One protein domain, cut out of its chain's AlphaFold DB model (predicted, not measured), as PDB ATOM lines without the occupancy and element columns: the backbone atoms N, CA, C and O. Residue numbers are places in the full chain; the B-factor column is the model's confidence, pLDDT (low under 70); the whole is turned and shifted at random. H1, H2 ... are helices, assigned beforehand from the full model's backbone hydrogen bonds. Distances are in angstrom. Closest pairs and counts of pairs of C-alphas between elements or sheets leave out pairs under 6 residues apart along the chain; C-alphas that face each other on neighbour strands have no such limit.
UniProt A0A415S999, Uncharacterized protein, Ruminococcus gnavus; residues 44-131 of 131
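This is residues 44 to 131 of the 131 residues of an uncharacterized protein of Ruminococcus gnavus (UniProt A0A415S999). H1 to H4 make a curl of four helices, each packed on the one before, and long H5 closes it, with its residues 110 to 117 side by side with H1 and running the same way. The other end of H5 makes the length: residues 125 to 131, of which 125 to 129 belong to H5, stick out from the body. The printed part has 88 residues with five named helices, H1 to H5 in that order, no named strand, and the class all helix. It is compact, with a radius of gyration of the C-alphas of 12.5 A, and elongated, spanning 41 by 25 by 23 A.

Begin at H1, residues 47 to 60, which touches H2, residues 63 to 73, at a steep tilt of 51 degrees; their closest C-alphas, of Tyr 57 and Met 66, are 4.7 A apart. H2 forms a hairpin with H3, residues 79 to 90, closest at the C-alphas of Leu 67 and Ala 81, 5.6 A. H3 forms a hairpin with H4, residues 96 to 103, closest at the C-alphas of Ala 84 and Ala 99, 4.5 A. H4 and H5, residues 108 to 129, form a hairpin but only just touch, with 3 pairs of C-alphas within 8 A, the closest those of Leu 100 and Ile 114, 6.8 A. H5 touches H1 with residues 110 to 117 alone, at a shallow tilt of 8 degrees, closest at the C-alphas of Leu 50 and Cys 110, 6.7 A. H1 and H3 are apart. Every O i to N i+4 pair is within hydrogen-bond range in H2, H3, H4 and H5, and 8 of 10 are in H1.

Find C-alpha 47 at (398.572, 306.001, 520.393); from there H1 runs 20.3 A to C-alpha 60. H2 measures 15.2 A, H3 16.2 A and H4 10.4 A. H5 runs 31.4 A to C-alpha 129 at (414.352, 317.442, 490.728).

The C-alphas farthest apart, of Lys 76 and His 131, are 42.0 A apart. The printed part has no cut, and its four links between helices are tight. Look for pLDDT under 70 at residue 44 and residues 128 to 131.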
ATOM      1  N   LEU A  44     391.500 301.054 515.409       68.50
ATOM      2  CA  LEU A  44     392.326 302.243 515.503       68.50
ATOM      3  C   LEU A  44     393.712 301.805 515.960       68.50
ATOM      4  O   LEU A  44     393.829 300.883 516.778       68.50
ATOM      5  N   TYR A  45     394.737 302.444 515.416       76.75
ATOM      6  CA  TYR A  45     396.085 302.255 515.926       76.75
ATOM      7  C   TYR A  45     396.170 302.658 517.394       76.75
ATOM      8  O   TYR A  45     395.480 303.575 517.851       76.75
ATOM      9  N   SER A  46     397.041 301.983 518.142       79.56
ATOM     10  CA  SER A  46     397.412 302.470 519.462       79.56
ATOM     11  C   SER A  46     398.078 303.842 519.338       79.56
ATOM     12  O   SER A  46     398.826 304.097 518.392       79.56
ATOM     13  N   GLN A  47     397.882 304.710 520.331       78.81
ATOM     14  CA  GLN A  47     398.572 306.001 520.393       78.81
ATOM     15  C   GLN A  47     400.099 305.827 520.292       78.81
ATOM     16  O   GLN A  47     400.767 306.580 519.593       78.81
ATOM     17  N   ALA A  48     400.638 304.759 520.895       81.06
ATOM     18  CA  ALA A  48     402.061 304.434 520.832       81.06
ATOM     19  C   ALA A  48     402.555 304.153 519.401       81.06
ATOM     20  O   ALA A  48     403.687 304.506 519.067       81.06
ATOM     21  N   PHE A  49     401.710 303.547 518.558       82.44
ATOM     22  CA  PHE A  49     402.011 303.311 517.147       82.44
ATOM     23  C   PHE A  49     401.991 304.625 516.365       82.44
ATOM     24  O   PHE A  49     402.935 304.920 515.636       82.44
ATOM     25  N   LEU A  50     400.966 305.455 516.572       82.75
ATOM     26  CA  LEU A  50     400.850 306.770 515.931       82.75
ATOM     27  C   LEU A  50     402.017 307.700 516.292       82.75
ATOM     28  O   LEU A  50     402.513 308.432 515.439       82.75
ATOM     29  N   ASP A  51     402.518 307.631 517.523       84.44
ATOM     30  CA  ASP A  51     403.709 308.380 517.938       84.44
ATOM     31  C   ASP A  51     405.005 307.794 517.349       84.44
ATOM     32  O   ASP A  51     406.011 308.496 517.216       84.44
ATOM     33  N   ALA A  52     405.020 306.505 516.994       85.75
ATOM     34  CA  ALA A  52     406.165 305.852 516.363       85.75
ATOM     35  C   ALA A  52     406.301 306.190 514.872       85.75
ATOM     36  O   ALA A  52     407.428 306.294 514.400       85.75
ATOM     37  N   VAL A  53     405.199 306.435 514.152       85.06
ATOM     38  CA  VAL A  53     405.202 306.794 512.717       85.06
ATOM     39  C   VAL A  53     406.146 307.963 512.388       85.06
ATOM     40  O   VAL A  53     407.059 307.771 511.582       85.06
ATOM     41  N   PRO A  54     406.015 309.157 513.005       84.50
ATOM     42  CA  PRO A  54     406.914 310.266 512.704       84.50
ATOM     43  C   PRO A  54     408.354 309.973 513.141       84.50
ATOM     44  O   PRO A  54     409.281 310.335 512.427       84.50
ATOM     45  N   ARG A  55     408.570 309.266 514.259       85.62
ATOM     46  CA  ARG A  55     409.922 308.897 514.721       85.62
ATOM     47  C   ARG A  55     410.625 307.945 513.754       85.62
ATOM     48  O   ARG A  55     411.807 308.117 513.478       85.62
ATOM     49  N   ALA A  56     409.897 306.965 513.226       86.56
ATOM     50  CA  ALA A  56     410.397 306.042 512.219       86.56
ATOM     51  C   ALA A  56     410.732 306.778 510.914       86.56
ATOM     52  O   ALA A  56     411.754 306.489 510.296       86.56
ATOM     53  N   TYR A  57     409.922 307.767 510.527       86.25
ATOM     54  CA  TYR A  57     410.195 308.589 509.349       86.25
ATOM     55  C   TYR A  57     411.448 309.453 509.518       86.25
ATOM     56  O   TYR A  57     412.311 309.437 508.647       86.25
ATOM     57  N   GLU A  58     411.590 310.142 510.651       85.50
ATOM     58  CA  GLU A  58     412.790 310.932 510.969       85.50
ATOM     59  C   GLU A  58     414.051 310.055 511.016       85.50
ATOM     60  O   GLU A  58     415.107 310.454 510.534       85.50
ATOM     61  N   SER A  59     413.942 308.830 511.543       87.62
ATOM     62  CA  SER A  59     415.072 307.899 511.627       87.62
ATOM     63  C   SER A  59     415.470 307.298 510.277       87.62
ATOM     64  O   SER A  59     416.654 307.073 510.045       87.62
ATOM     65  N   ALA A  60     414.505 306.971 509.416       87.12
ATOM     66  CA  ALA A  60     414.770 306.308 508.139       87.12
ATOM     67  C   ALA A  60     414.987 307.285 506.975       87.12
ATOM     68  O   ALA A  60     415.595 306.924 505.967       87.12
ATOM     69  N   GLY A  61     414.427 308.494 507.065       82.50
ATOM     70  CA  GLY A  61     414.499 309.531 506.035       82.50
ATOM     71  C   GLY A  61     413.831 309.180 504.699       82.50
ATOM     72  O   GLY A  61     413.993 309.934 503.735       82.50
ATOM     73  N   THR A  62     413.130 308.045 504.622       86.81
ATOM     74  CA  THR A  62     412.408 307.550 503.441       86.81
ATOM     75  C   THR A  62     411.130 306.836 503.865       86.81
ATOM     76  O   THR A  62     411.075 306.208 504.927       86.81
ATOM     77  N   LEU A  63     410.110 306.874 503.008       86.56
ATOM     78  CA  LEU A  63     408.822 306.234 503.281       86.56
ATOM     79  C   LEU A  63     408.928 304.703 503.385       86.56
ATOM     80  O   LEU A  63     408.299 304.091 504.247       86.56
ATOM     81  N   ARG A  64     409.780 304.083 502.556       87.81
ATOM     82  CA  ARG A  64     410.073 302.641 502.616       87.81
ATOM     83  C   ARG A  64     410.743 302.262 503.935       87.81
ATOM     84  O   ARG A  64     410.247 301.385 504.630       87.81
ATOM     85  N   GLY A  65     411.811 302.968 504.315       88.94
ATOM     86  CA  GLY A  65     412.517 302.680 505.562       88.94
ATOM     87  C   GLY A  65     411.656 302.937 506.802       88.94
ATOM     88  O   GLY A  65     411.723 302.170 507.759       88.94
ATOM     89  N   MET A  66     410.771 303.940 506.768       91.56
ATOM     90  CA  MET A  66     409.767 304.150 507.816       91.56
ATOM     91  C   MET A  66     408.862 302.920 507.971       91.56
ATOM     92  O   MET A  66     408.640 302.459 509.089       91.56
ATOM     93  N   LEU A  67     408.337 302.385 506.863       90.00
ATOM     94  CA  LEU A  67     407.475 301.202 506.886       90.00
ATOM     95  C   LEU A  67     408.222 299.967 507.401       90.00
ATOM     96  O   LEU A  67     407.668 299.238 508.221       90.00
ATOM     97  N   THR A  68     409.481 299.768 507.004       91.06
ATOM     98  CA  THR A  68     410.334 298.693 507.534       91.06
ATOM     99  C   THR A  68     410.502 298.810 509.052       91.06
ATOM    100  O   THR A  68     410.232 297.850 509.773       91.06
ATOM    101  N   LEU A  69     410.835 300.002 509.561       90.44
ATOM    102  CA  LEU A  69     410.970 300.240 511.002       90.44
ATOM    103  C   LEU A  69     409.652 300.021 511.754       90.44
ATOM    104  O   LEU A  69     409.655 299.446 512.839       90.44
ATOM    105  N   LEU A  70     408.515 300.427 511.188       88.06
ATOM    106  CA  LEU A  70     407.202 300.178 511.791       88.06
ATOM    107  C   LEU A  70     406.861 298.683 511.834       88.06
ATOM    108  O   LEU A  70     406.247 298.218 512.798       88.06
ATOM    109  N   VAL A  71     407.272 297.919 510.817       87.56
ATOM    110  CA  VAL A  71     407.092 296.463 510.785       87.56
ATOM    111  C   VAL A  71     407.900 295.775 511.881       87.56
ATOM    112  O   VAL A  71     407.365 294.875 512.535       87.56
ATOM    113  N   GLU A  72     409.132 296.227 512.115       86.06
ATOM    114  CA  GLU A  72     410.023 295.702 513.155       86.06
ATOM    115  C   GLU A  72     409.602 296.128 514.569       86.06
ATOM    116  O   GLU A  72     409.521 295.298 515.475       86.06
ATOM    117  N   GLN A  73     409.293 297.411 514.771       83.88
ATOM    118  CA  GLN A  73     409.011 297.980 516.093       83.88
ATOM    119  C   GLN A  73     407.625 297.603 516.627       83.88
ATOM    120  O   GLN A  73     407.413 297.586 517.839       83.88
ATOM    121  N   CYS A  74     406.658 297.322 515.748       80.12
ATOM    122  CA  CYS A  74     405.259 297.128 516.132       80.12
ATOM    123  C   CYS A  74     404.655 295.826 515.573       80.12
ATOM    124  O   CYS A  74     403.665 295.866 514.839       80.12
ATOM    125  N   PRO A  75     405.140 294.637 515.991       77.38
ATOM    126  CA  PRO A  75     404.698 293.352 515.440       77.38
ATOM    127  C   PRO A  75     403.207 293.037 515.653       77.38
ATOM    128  O   PRO A  75     402.646 292.190 514.965       77.38
ATOM    129  N   LYS A  76     402.545 293.710 516.604       76.75
ATOM    130  CA  LYS A  76     401.112 293.527 516.893       76.75
ATOM    131  C   LYS A  76     400.189 294.293 515.938       76.75
ATOM    132  O   LYS A  76     399.036 293.895 515.779       76.75
ATOM    133  N   GLU A  77     400.667 295.388 515.345       74.75
ATOM    134  CA  GLU A  77     399.861 296.320 514.533       74.75
ATOM    135  C   GLU A  77     400.455 296.548 513.130       74.75
ATOM    136  O   GLU A  77     399.914 297.311 512.334       74.75
ATOM    137  N   ASN A  78     401.521 295.821 512.776       80.38
ATOM    138  CA  ASN A  78     402.245 295.984 511.517       80.38
ATOM    139  C   ASN A  78     401.547 295.427 510.269       80.38
ATOM    140  O   ASN A  78     402.080 295.594 509.178       80.38
ATOM    141  N   GLY A  79     400.391 294.765 510.375       82.06
ATOM    142  CA  GLY A  79     399.765 294.102 509.222       82.06
ATOM    143  C   GLY A  79     399.506 295.052 508.045       82.06
ATOM    144  O   GLY A  79     399.773 294.708 506.896       82.06
ATOM    145  N   ARG A  80     399.061 296.277 508.344       83.12
ATOM    146  CA  ARG A  80     398.855 297.349 507.358       83.12
ATOM    147  C   ARG A  80     400.171 297.948 506.855       83.12
ATOM    148  O   ARG A  80     400.305 298.186 505.662       83.12
ATOM    149  N   ALA A  81     401.161 298.123 507.734       86.69
ATOM    150  CA  ALA A  81     402.498 298.578 507.346       86.69
ATOM    151  C   ALA A  81     403.202 297.576 506.419       86.69
ATOM    152  O   ALA A  81     403.841 297.980 505.455       86.69
ATOM    153  N   LYS A  82     403.011 296.273 506.652       86.94
ATOM    154  CA  LYS A  82     403.512 295.206 505.786       86.94
ATOM    155  C   LYS A  82     402.828 295.229 504.420       86.94
ATOM    156  O   LYS A  82     403.522 295.109 503.427       86.94
ATOM    157  N   ALA A  83     401.509 295.427 504.361       86.25
ATOM    158  CA  ALA A  83     400.788 295.567 503.091       86.25
ATOM    159  C   ALA A  83     401.241 296.808 502.299       86.25
ATOM    160  O   ALA A  83     401.451 296.736 501.093       86.25
ATOM    161  N   ALA A  84     401.447 297.933 502.986       87.69
ATOM    162  CA  ALA A  84     401.984 299.149 502.384       87.69
ATOM    163  C   ALA A  84     403.417 298.956 501.855       87.69
ATOM    164  O   ALA A  84     403.737 299.419 500.761       87.69
ATOM    165  N   LEU A  85     404.273 298.264 502.615       89.69
ATOM    166  CA  LEU A  85     405.646 297.960 502.208       89.69
ATOM    167  C   LEU A  85     405.670 297.002 501.013       89.69
ATOM    168  O   LEU A  85     406.332 297.288 500.021       89.69
ATOM    169  N   ASP A  86     404.887 295.927 501.085       88.88
ATOM    170  CA  ASP A  86     404.735 294.938 500.017       88.88
ATOM    171  C   ASP A  86     404.260 295.587 498.711       88.88
ATOM    172  O   ASP A  86     404.799 295.314 497.640       88.88
ATOM    173  N   TYR A  87     403.326 296.539 498.806       87.00
ATOM    174  CA  TYR A  87     402.896 297.339 497.667       87.00
ATOM    175  C   TYR A  87     404.050 298.155 497.065       87.00
ATOM    176  O   TYR A  87     404.229 298.155 495.851       87.00
ATOM    177  N   LEU A  88     404.871 298.830 497.873       87.94
ATOM    178  CA  LEU A  88     406.008 299.598 497.348       87.94
ATOM    179  C   LEU A  88     407.111 298.711 496.752       87.94
ATOM    180  O   LEU A  88     407.817 299.143 495.838       87.94
ATOM    181  N   GLU A  89     407.288 297.493 497.258       85.81
ATOM    182  CA  GLU A  89     408.299 296.553 496.769       85.81
ATOM    183  C   GLU A  89     407.871 295.861 495.472       85.81
ATOM    184  O   GLU A  89     408.658 295.804 494.526       85.81
ATOM    185  N   HIS A  90     406.623 295.398 495.402       85.12
ATOM    186  CA  HIS A  90     406.153 294.514 494.335       85.12
ATOM    187  C   HIS A  90     405.195 295.181 493.335       85.12
ATOM    188  O   HIS A  90     404.984 294.640 492.246       85.12
ATOM    189  N   SER A  91     404.609 296.345 493.647       80.94
ATOM    190  CA  SER A  91     403.729 297.047 492.702       80.94
ATOM    191  C   SER A  91     404.528 297.702 491.583       80.94
ATOM    192  O   SER A  91     405.593 298.279 491.792       80.94
ATOM    193  N   ARG A  92     403.954 297.689 490.378       78.25
ATOM    194  CA  ARG A  92     404.510 298.365 489.200       78.25
ATOM    195  C   ARG A  92     404.551 299.887 489.354       78.25
ATOM    196  O   ARG A  92     405.425 300.521 488.774       78.25
ATOM    197  N   TYR A  93     403.590 300.463 490.075       76.00
ATOM    198  CA  TYR A  93     403.435 301.918 490.179       76.00
ATOM    199  C   TYR A  93     404.191 302.514 491.364       76.00
ATOM    200  O   TYR A  93     404.603 303.665 491.283       76.00
ATOM    201  N   GLN A  94     404.400 301.729 492.428       82.69
ATOM    202  CA  GLN A  94     405.141 302.135 493.631       82.69
ATOM    203  C   GLN A  94     404.697 303.499 494.191       82.69
ATOM    204  O   GLN A  94     405.506 304.257 494.726       82.69
ATOM    205  N   ASP A  95     403.418 303.837 494.043       85.38
ATOM    206  CA  ASP A  95     402.906 305.150 494.389       85.38
ATOM    207  C   ASP A  95     402.678 305.279 495.895       85.38
ATOM    208  O   ASP A  95     402.089 304.421 496.563       85.38
ATOM    209  N   TYR A  96     403.160 306.396 496.434       82.94
ATOM    210  CA  TYR A  96     403.111 306.660 497.866       82.94
ATOM    211  C   TYR A  96     401.687 306.874 498.375       82.94
ATOM    212  O   TYR A  96     401.395 306.499 499.507       82.94
ATOM    213  N   GLU A  97     400.786 307.420 497.558       82.50
ATOM    214  CA  GLU A  97     399.390 307.613 497.956       82.50
ATOM    215  C   GLU A  97     398.684 306.277 498.212       82.50
ATOM    216  O   GLU A  97     398.102 306.098 499.283       82.50
ATOM    217  N   THR A  98     398.798 305.306 497.298       85.38
ATOM    218  CA  THR A  98     398.202 303.977 497.500       85.38
ATOM    219  C   THR A  98     398.886 303.215 498.632       85.38
ATOM    220  O   THR A  98     398.202 302.607 499.457       85.38
ATOM    221  N   ALA A  99     400.216 303.291 498.753       86.38
ATOM    222  CA  ALA A  99     400.928 302.669 499.872       86.38
ATOM    223  C   ALA A  99     400.435 303.199 501.230       86.38
ATOM    224  O   ALA A  99     400.157 302.436 502.155       86.38
ATOM    225  N   LEU A 100     400.256 304.514 501.349       85.12
ATOM    226  CA  LEU A 100     399.740 305.136 502.564       85.12
ATOM    227  C   LEU A 100     398.243 304.870 502.780       85.12
ATOM    228  O   LEU A 100     397.802 304.793 503.928       85.12
ATOM    229  N   ALA A 101     397.468 304.657 501.715       83.62
ATOM    230  CA  ALA A 101     396.082 304.208 501.822       83.62
ATOM    231  C   ALA A 101     395.984 302.815 502.468       83.62
ATOM    232  O   ALA A 101     395.105 302.596 503.303       83.62
ATOM    233  N   TYR A 102     396.918 301.902 502.165       80.94
ATOM    234  CA  TYR A 102     397.026 300.613 502.863       80.94
ATOM    235  C   TYR A 102     397.410 300.765 504.340       80.94
ATOM    236  O   TYR A 102     396.951 299.986 505.178       80.94
ATOM    237  N   LEU A 103     398.225 301.773 504.669       83.56
ATOM    238  CA  LEU A 103     398.623 302.076 506.044       83.56
ATOM    239  C   LEU A 103     397.487 302.715 506.864       83.56
ATOM    240  O   LEU A 103     397.434 302.507 508.075       83.56
ATOM    241  N   SER A 104     396.581 303.469 506.239       81.69
ATOM    242  CA  SER A 104     395.528 304.233 506.923       81.69
ATOM    243  C   SER A 104     394.565 303.353 507.735       81.69
ATOM    244  O   SER A 104     394.090 302.308 507.285       81.69
ATOM    245  N   ASP A 105     394.221 303.806 508.945       77.44
ATOM    246  CA  ASP A 105     393.159 303.220 509.774       77.44
ATOM    247  C   ASP A 105     391.808 303.951 509.649       77.44
ATOM    248  O   ASP A 105     390.863 303.645 510.382       77.44
ATOM    249  N   SER A 106     391.701 304.894 508.701       71.50
ATOM    250  CA  SER A 106     390.552 305.795 508.512       71.50
ATOM    251  C   SER A 106     390.247 306.701 509.715       71.50
ATOM    252  O   SER A 106     389.144 307.245 509.808       71.50
ATOM    253  N   SER A 107     391.183 306.854 510.659       72.81
ATOM    254  CA  SER A 107     391.082 307.852 511.722       72.81
ATOM    255  C   SER A 107     391.624 309.201 511.247       72.81
ATOM    256  O   SER A 107     392.628 309.280 510.537       72.81
ATOM    257  N   ALA A 108     390.991 310.289 511.691       75.06
ATOM    258  CA  ALA A 108     391.438 311.643 511.359       75.06
ATOM    259  C   ALA A 108     392.862 311.938 511.874       75.06
ATOM    260  O   ALA A 108     393.592 312.721 511.271       75.06
ATOM    261  N   VAL A 109     393.266 311.304 512.984       76.00
ATOM    262  CA  VAL A 109     394.602 311.465 513.577       76.00
ATOM    263  C   VAL A 109     395.665 310.827 512.685       76.00
ATOM    264  O   VAL A 109     396.646 311.485 512.338       76.00
ATOM    265  N   CYS A 110     395.440 309.580 512.260       76.75
ATOM    266  CA  CYS A 110     396.348 308.865 511.371       76.75
ATOM    267  C   CYS A 110     396.433 309.540 509.999       76.75
ATOM    268  O   CYS A 110     397.535 309.784 509.514       76.75
ATOM    269  N   GLU A 111     395.300 309.933 509.403       78.75
ATOM    270  CA  GLU A 111     395.305 310.627 508.109       78.75
ATOM    271  C   GLU A 111     396.093 311.934 508.149       78.75
ATOM    272  O   GLU A 111     396.831 312.242 507.211       78.75
ATOM    273  N   LYS A 112     395.967 312.703 509.237       84.31
ATOM    274  CA  LYS A 112     396.722 313.945 509.397       84.31
ATOM    275  C   LYS A 112     398.227 313.671 509.427       84.31
ATOM    276  O   LYS A 112     398.970 314.343 508.721       84.31
ATOM    277  N   GLN A 113     398.673 312.675 510.193       82.94
ATOM    278  CA  GLN A 113     400.092 312.306 510.258       82.94
ATOM    279  C   GLN A 113     400.618 311.770 508.921       82.94
ATOM    280  O   GLN A 113     401.674 312.198 508.462       82.94
ATOM    281  N   ILE A 114     399.860 310.884 508.274       83.00
ATOM    282  CA  ILE A 114     400.191 310.318 506.962       83.00
ATOM    283  C   ILE A 114     400.360 311.427 505.918       83.00
ATOM    284  O   ILE A 114     401.327 311.422 505.157       83.00
ATOM    285  N   ARG A 115     399.449 312.405 505.901       82.81
ATOM    286  CA  ARG A 115     399.497 313.533 504.966       82.81
ATOM    287  C   ARG A 115     400.718 314.422 505.193       82.81
ATOM    288  O   ARG A 115     401.316 314.874 504.221       82.81
ATOM    289  N   GLU A 116     401.101 314.659 506.447       86.62
ATOM    290  CA  GLU A 116     402.316 315.418 506.769       86.62
ATOM    291  C   GLU A 116     403.583 314.694 506.297       86.62
ATOM    292  O   GLU A 116     404.444 315.312 505.670       86.62
ATOM    293  N   VAL A 117     403.677 313.379 506.522       84.38
ATOM    294  CA  VAL A 117     404.800 312.562 506.029       84.38
ATOM    295  C   VAL A 117     404.863 312.586 504.499       84.38
ATOM    296  O   VAL A 117     405.920 312.852 503.932       84.38
ATOM    297  N   LEU A 118     403.727 312.397 503.822       84.19
ATOM    298  CA  LEU A 118     403.652 312.447 502.360       84.19
ATOM    299  C   LEU A 118     404.092 313.807 501.812       84.19
ATOM    300  O   LEU A 118     404.854 313.878 500.850       84.19
ATOM    301  N   LYS A 119     403.640 314.899 502.436       86.19
ATOM    302  CA  LYS A 119     404.008 316.256 502.027       86.19
ATOM    303  C   LYS A 119     405.517 316.476 502.120       86.19
ATOM    304  O   LYS A 119     406.087 317.071 501.208       86.19
ATOM    305  N   ARG A 120     406.161 315.979 503.179       84.62
ATOM    306  CA  ARG A 120     407.622 316.042 503.339       84.62
ATOM    307  C   ARG A 120     408.350 315.218 502.279       84.62
ATOM    308  O   ARG A 120     409.315 315.711 501.701       84.62
ATOM    309  N   GLU A 121     407.854 314.023 501.965       84.12
ATOM    310  CA  GLU A 121     408.446 313.164 500.933       84.12
ATOM    311  C   GLU A 121     408.348 313.803 499.536       84.12
ATOM    312  O   GLU A 121     409.327 313.826 498.784       84.12
ATOM    313  N   ILE A 122     407.196 314.401 499.205       83.44
ATOM    314  CA  ILE A 122     406.995 315.137 497.948       83.44
ATOM    315  C   ILE A 122     407.902 316.365 497.897       83.44
ATOM    316  O   ILE A 122     408.585 316.562 496.902       83.44
ATOM    317  N   GLN A 123     407.962 317.170 498.963       82.56
ATOM    318  CA  GLN A 123     408.840 318.343 499.015       82.56
ATOM    319  C   GLN A 123     410.307 317.966 498.808       82.56
ATOM    320  O   GLN A 123     411.004 318.634 498.047       82.56
ATOM    321  N   LYS A 124     410.762 316.878 499.437       81.06
ATOM    322  CA  LYS A 124     412.120 316.358 499.271       81.06
ATOM    323  C   LYS A 124     412.375 315.920 497.830       81.06
ATOM    324  O   LYS A 124     413.390 316.298 497.256       81.06
ATOM    325  N   THR A 125     411.439 315.178 497.240       74.06
ATOM    326  CA  THR A 125     411.545 314.707 495.853       74.06
ATOM    327  C   THR A 125     411.563 315.883 494.877       74.06
ATOM    328  O   THR A 125     412.468 315.964 494.061       74.06
ATOM    329  N   THR A 126     410.647 316.845 495.008       73.38
ATOM    330  CA  THR A 126     410.598 318.044 494.157       73.38
ATOM    331  C   THR A 126     411.850 318.910 494.301       73.38
ATOM    332  O   THR A 126     412.351 319.416 493.304       73.38
ATOM    333  N   ALA A 127     412.387 319.060 495.517       71.88
ATOM    334  CA  ALA A 127     413.633 319.794 495.742       71.88
ATOM    335  C   ALA A 127     414.842 319.126 495.060       71.88
ATOM    336  O   ALA A 127     415.733 319.823 494.588       71.88
ATOM    337  N   LEU A 128     414.856 317.790 494.978       60.88
ATOM    338  CA  LEU A 128     415.883 317.022 494.267       60.88
ATOM    339  C   LEU A 128     415.771 317.152 492.738       60.88
ATOM    340  O   LEU A 128     416.794 317.106 492.065       60.88
ATOM    341  N   THR A 129     414.567 317.332 492.186       59.53
ATOM    342  CA  THR A 129     414.352 317.442 490.728       59.53
ATOM    343  C   THR A 129     414.631 318.840 490.158       59.53
ATOM    344  O   THR A 129     414.668 318.998 488.941       59.53
ATOM    345  N   CYS A 130     414.789 319.866 491.000       53.12
ATOM    346  CA  CYS A 130     415.052 321.249 490.570       53.12
ATOM    347  C   CYS A 130     416.547 321.602 490.436       53.12
ATOM    348  O   CYS A 130     416.872 322.785 490.313       53.12
ATOM    349  N   HIS A 131     417.436 320.609 490.463       45.91
ATOM    350  CA  HIS A 131     418.878 320.759 490.257       45.91
ATOM    351  C   HIS A 131     419.319 320.147 488.927       45.91
ATOM    352  O   HIS A 131     420.310 320.670 488.369       45.91
TER     353      HIS A 131